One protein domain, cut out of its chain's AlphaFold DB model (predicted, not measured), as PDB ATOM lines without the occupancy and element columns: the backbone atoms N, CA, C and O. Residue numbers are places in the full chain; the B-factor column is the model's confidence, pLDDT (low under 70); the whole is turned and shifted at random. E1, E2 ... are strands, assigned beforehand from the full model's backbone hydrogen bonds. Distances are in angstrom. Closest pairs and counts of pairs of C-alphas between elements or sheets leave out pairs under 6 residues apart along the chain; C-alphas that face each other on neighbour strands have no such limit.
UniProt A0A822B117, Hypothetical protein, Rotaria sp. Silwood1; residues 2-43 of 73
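AT A GLANCE: This is residues 2 to 43 of the 73 residues of the protein "Hypothetical protein" of Rotaria sp. Silwood1 (UniProt A0A822B117). With little regular structure, this is a long loop: E1 and E4 pair side by side where its ends meet, and E2 and E3 lead out to and back from a wide bulge, residues 13 to 30. The printed part has 42 residues, no named helix and four named strands, E1 E2 E3 E4; E1 - E4 is an antiparallel sheet. The class is all strand, with 14 residues in named elements. It is loose, with a radius of gyration of the C-alphas of 11.8 A, spanning 31 by 17 by 16 A.

HOW THE PARTS SIT: E2, residues 9 to 12, and E3, residues 31 to 34, meet only at a point, C-alphas 9 and 34, 5.4 A apart. E1, residues 2 to 4, and E4, residues 40 to 42, are antiparallel at 154 degrees; N 3 and O 41 are within hydrogen-bond range at 3.0 A. E2 and E4 are apart.

IN THESE COORDINATES: E1 begins at C-alpha 2 (446.999, 56.977, 651.940); E4 ends at C-alpha 42 (444.337, 56.441, 648.220). E2 is 9.4 A long, E3 9.6 A.

THE WHOLE: The printed part has no cut. The link E2 to E3 is long. Residues 2 to 4, 9 to 15, 28 to 35 and 43 are under pLDDT 70.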
ATOM      1  N   CYS A   2     448.301  57.587 651.708       52.72
ATOM      2  CA  CYS A   2     446.999  56.977 651.940       52.72
ATOM      3  C   CYS A   2     446.451  57.515 653.259       52.72
ATOM      4  O   CYS A   2     447.211  57.732 654.200       52.72
ATOM      5  N   SER A   3     445.140  57.733 653.314       62.97
ATOM      6  CA  SER A   3     444.432  57.965 654.570       62.97
ATOM      7  C   SER A   3     443.496  56.807 654.835       62.97
ATOM      8  O   SER A   3     442.906  56.239 653.910       62.97
ATOM      9  N   VAL A   4     443.319  56.510 656.109       60.88
ATOM     10  CA  VAL A   4     442.332  55.552 656.588       60.88
ATOM     11  C   VAL A   4     441.169  56.335 657.190       60.88
ATOM     12  O   VAL A   4     441.376  57.408 657.763       60.88
ATOM     13  N   LYS A   5     439.942  55.838 657.026       73.62
ATOM     14  CA  LYS A   5     438.767  56.439 657.659       73.62
ATOM     15  C   LYS A   5     438.897  56.371 659.188       73.62
ATOM     16  O   LYS A   5     439.381  55.390 659.745       73.62
ATOM     17  N   ASP A   6     438.452  57.420 659.873       71.75
ATOM     18  CA  ASP A   6     438.478  57.442 661.335       71.75
ATOM     19  C   ASP A   6     437.639  56.289 661.921       71.75
ATOM     20  O   ASP A   6     436.534  56.004 661.444       71.75
ATOM     21  N   GLY A   7     438.196  55.591 662.913       74.44
ATOM     22  CA  GLY A   7     437.592  54.412 663.543       74.44
ATOM     23  C   GLY A   7     437.573  53.121 662.707       74.44
ATOM     24  O   GLY A   7     437.007  52.132 663.168       74.44
ATOM     25  N   SER A   8     438.163  53.088 661.505       72.19
ATOM     26  CA  SER A   8     438.204  51.877 660.660       72.19
ATOM     27  C   SER A   8     439.519  51.091 660.751       72.19
ATOM     28  O   SER A   8     439.797  50.235 659.907       72.19
ATOM     29  N   PHE A   9     440.358  51.401 661.737       68.44
ATOM     30  CA  PHE A   9     441.593  50.678 662.009       68.44
ATOM     31  C   PHE A   9     441.732  50.413 663.501       68.44
ATOM     32  O   PHE A   9     441.260  51.177 664.340       68.44
ATOM     33  N   GLU A  10     442.421  49.327 663.813       68.31
ATOM     34  CA  GLU A  10     442.890  49.030 665.156       68.31
ATOM     35  C   GLU A  10     444.419  49.121 665.159       68.31
ATOM     36  O   GLU A  10     445.100  48.763 664.192       68.31
ATOM     37  N   SER A  11     444.953  49.662 666.248       62.91
ATOM     38  CA  SER A  11     446.381  49.722 666.539       62.91
ATOM     39  C   SER A  11     446.834  48.374 667.097       62.91
ATOM     40  O   SER A  11     446.266  47.894 668.083       62.91
ATOM     41  N   PHE A  12     447.866  47.776 666.510       66.25
ATOM     42  CA  PHE A  12     448.423  46.507 666.968       66.25
ATOM     43  C   PHE A  12     449.927  46.639 667.160       66.25
ATOM     44  O   PHE A  12     450.592  47.410 666.472       66.25
ATOM     45  N   LYS A  13     450.486  45.838 668.072       66.00
ATOM     46  CA  LYS A  13     451.942  45.747 668.197       66.00
ATOM     47  C   LYS A  13     452.542  45.275 666.876       66.00
ATOM     48  O   LYS A  13     452.073  44.280 666.327       66.00
ATOM     49  N   CYS A  14     453.595  45.959 666.427       67.31
ATOM     50  CA  CYS A  14     454.361  45.576 665.243       67.31
ATOM     51  C   CYS A  14     454.755  44.090 665.301       67.31
ATOM     52  O   CYS A  14     455.355  43.626 666.277       67.31
ATOM     53  N   THR A  15     454.397  43.348 664.254       69.69
ATOM     54  CA  THR A  15     454.667  41.907 664.116       69.69
ATOM     55  C   THR A  15     455.744  41.586 663.081       69.69
ATOM     56  O   THR A  15     456.049  40.411 662.868       69.69
ATOM     57  N   VAL A  16     456.330  42.609 662.448       71.38
ATOM     58  CA  VAL A  16     457.333  42.458 661.388       71.38
ATOM     59  C   VAL A  16     458.594  41.779 661.938       71.38
ATOM     60  O   VAL A  16     459.278  42.348 662.796       71.38
ATOM     61  N   PRO A  17     458.956  40.579 661.445       75.25
ATOM     62  CA  PRO A  17     460.168  39.901 661.885       75.25
ATOM     63  C   PRO A  17     461.414  40.739 661.567       75.25
ATOM     64  O   PRO A  17     461.637  41.116 660.419       75.25
ATOM     65  N   GLY A  18     462.242  41.008 662.579       75.88
ATOM     66  CA  GLY A  18     463.500  41.748 662.420       75.88
ATOM     67  C   GLY A  18     463.379  43.274 662.470       75.88
ATOM     68  O   GLY A  18     464.386  43.952 662.272       75.88
ATOM     69  N   TYR A  19     462.196  43.825 662.760       76.62
ATOM     70  CA  TYR A  19     462.060  45.261 662.993       76.62
ATOM     71  C   TYR A  19     462.770  45.681 664.287       76.62
ATOM     72  O   TYR A  19     462.508  45.130 665.358       76.62
ATOM     73  N   VAL A  20     463.662  46.669 664.188       80.06
ATOM     74  CA  VAL A  20     464.323  47.307 665.333       80.06
ATOM     75  C   VAL A  20     463.710  48.690 665.496       80.06
ATOM     76  O   VAL A  20     463.945  49.567 664.671       80.06
ATOM     77  N   ALA A  21     462.911  48.855 666.545       74.94
ATOM     78  CA  ALA A  21     462.222  50.103 666.836       74.94
ATOM     79  C   ALA A  21     463.196  51.241 667.150       74.94
ATOM     80  O   ALA A  21     464.129  51.065 667.942       74.94
ATOM     81  N   HIS A  22     462.953  52.415 666.574       79.56
ATOM     82  CA  HIS A  22     463.570  53.648 667.039       79.56
ATOM     83  C   HIS A  22     462.969  54.034 668.408       79.56
ATOM     84  O   HIS A  22     461.797  53.752 668.655       79.56
ATOM     85  N   PRO A  23     463.719  54.692 669.311       81.94
ATOM     86  CA  PRO A  23     463.191  55.139 670.606       81.94
ATOM     87  C   PRO A  23     461.938  56.025 670.528       81.94
ATOM     88  O   PRO A  23     461.157  56.052 671.473       81.94
ATOM     89  N   ASP A  24     461.757  56.720 669.407       82.50
ATOM     90  CA  ASP A  24     460.624  57.622 669.165       82.50
ATOM     91  C   ASP A  24     459.445  56.938 668.452       82.50
ATOM     92  O   ASP A  24     458.427  57.579 668.185       82.50
ATOM     93  N   ASP A  25     459.571  55.653 668.122       72.31
ATOM     94  CA  ASP A  25     458.502  54.919 667.464       72.31
ATOM     95  C   ASP A  25     457.385  54.591 668.458       72.31
ATOM     96  O   ASP A  25     457.596  53.932 669.482       72.31
ATOM     97  N   ASP A  26     456.151  54.948 668.109       72.88
ATOM     98  CA  ASP A  26     454.987  54.380 668.779       72.88
ATOM     99  C   ASP A  26     454.718  52.969 668.241       72.88
ATOM    100  O   ASP A  26     454.061  52.740 667.223       72.88
ATOM    101  N   MET A  27     455.233  51.990 668.980       70.62
ATOM    102  CA  MET A  27     455.122  50.561 668.678       70.62
ATOM    103  C   MET A  27     453.691  50.031 668.560       70.62
ATOM    104  O   MET A  27     453.513  48.912 668.069       70.62
ATOM    105  N   ASN A  28     452.684  50.789 669.004       66.00
ATOM    106  CA  ASN A  28     451.281  50.417 668.836       66.00
ATOM    107  C   ASN A  28     450.696  50.913 667.505       66.00
ATOM    108  O   ASN A  28     449.663  50.404 667.081       66.00
ATOM    109  N   THR A  29     451.328  51.876 666.831       64.12
ATOM    110  CA  THR A  29     450.802  52.506 665.607       64.12
ATOM    111  C   THR A  29     451.675  52.301 664.367       64.12
ATOM    112  O   THR A  29     451.282  52.738 663.287       64.12
ATOM    113  N   ILE A  30     452.796  51.573 664.478       61.84
ATOM    114  CA  ILE A  30     453.675  51.216 663.344       61.84
ATOM    115  C   ILE A  30     452.968  50.370 662.275       61.84
ATOM    116  O   ILE A  30     453.256  50.516 661.088       61.84
ATOM    117  N   GLU A  31     452.044  49.491 662.671       59.56
ATOM    118  CA  GLU A  31     451.256  48.688 661.734       59.56
ATOM    119  C   GLU A  31     449.766  49.005 661.872       59.56
ATOM    120  O   GLU A  31     449.169  48.834 662.936       59.56
ATOM    121  N   TRP A  32     449.141  49.393 660.760       62.03
ATOM    122  CA  TRP A  32     447.687  49.437 660.636       62.03
ATOM    123  C   TRP A  32     447.223  48.186 659.908       62.03
ATOM    124  O   TRP A  32     447.575  47.958 658.748       62.03
ATOM    125  N   ARG A  33     446.405  47.372 660.577       60.22
ATOM    126  CA  ARG A  33     445.675  46.297 659.904       60.22
ATOM    127  C   ARG A  33     444.257  46.772 659.664       60.22
ATOM    128  O   ARG A  33     443.506  47.038 660.596       60.22
ATOM    129  N   LEU A  34     443.917  46.889 658.392       64.19
ATOM    130  CA  LEU A  34     442.576  47.236 657.955       64.19
ATOM    131  C   LEU A  34     441.734  45.965 657.970       64.19
ATOM    132  O   LEU A  34     442.085  44.977 657.324       64.19
ATOM    133  N   THR A  35     440.625  45.984 658.697       68.62
ATOM    134  CA  THR A  35     439.646  44.888 658.694       68.62
ATOM    135  C   THR A  35     438.838  44.857 657.399       68.62
ATOM    136  O   THR A  35     438.420  43.786 656.961       68.62
ATOM    137  N   ASN A  36     438.671  46.012 656.749       73.31
ATOM    138  CA  ASN A  36     437.975  46.159 655.479       73.31
ATOM    139  C   ASN A  36     438.822  46.969 654.473       73.31
ATOM    140  O   ASN A  36     439.077  48.154 654.692       73.31
ATOM    141  N   PRO A  37     439.228  46.377 653.332       71.44
ATOM    142  CA  PRO A  37     440.007  47.070 652.303       71.44
ATOM    143  C   PRO A  37     439.319  48.303 651.700       71.44
ATOM    144  O   PRO A  37     440.005  49.186 651.191       71.44
ATOM    145  N   ALA A  38     437.983  48.379 651.746       78.19
ATOM    146  CA  ALA A  38     437.230  49.509 651.200       78.19
ATOM    147  C   ALA A  38     437.394  50.808 652.010       78.19
ATOM    148  O   ALA A  38     437.055  51.879 651.513       78.19
ATOM    149  N   ASP A  39     437.927  50.728 653.232       77.81
ATOM    150  CA  ASP A  39     438.154  51.896 654.086       77.81
ATOM    151  C   ASP A  39     439.472  52.628 653.769       77.81
ATOM    152  O   ASP A  39     439.758  53.689 654.336       77.81
ATOM    153  N   VAL A  40     440.275  52.092 652.842       70.88
ATOM    154  CA  VAL A  40     441.480  52.754 652.339       70.88
ATOM    155  C   VAL A  40     441.104  53.779 651.286       70.88
ATOM    156  O   VAL A  40     440.637  53.438 650.198       70.88
ATOM    157  N   VAL A  41     441.415  55.040 651.564       74.25
ATOM    158  CA  VAL A  41     441.342  56.106 650.568       74.25
ATOM    159  C   VAL A  41     442.761  56.424 650.107       74.25
ATOM    160  O   VAL A  41     443.587  56.954 650.854       74.25
ATOM    161  N   ILE A  42     443.065  56.079 648.854       71.25
ATOM    162  CA  ILE A  42     444.337  56.441 648.220       71.25
ATOM    163  C   ILE A  42     444.267  57.927 647.858       71.25
ATOM    164  O   ILE A  42     443.604  58.301 646.894       71.25
ATOM    165  N   ILE A  43     444.952  58.770 648.631       67.06
ATOM    166  CA  ILE A  43     445.014  60.219 648.387       67.06
ATOM    167  C   ILE A  43     445.999  60.518 647.256       67.06
ATOM    168  O   ILE A  43     445.735  61.340 646.381       67.06
TER     169      ILE A  43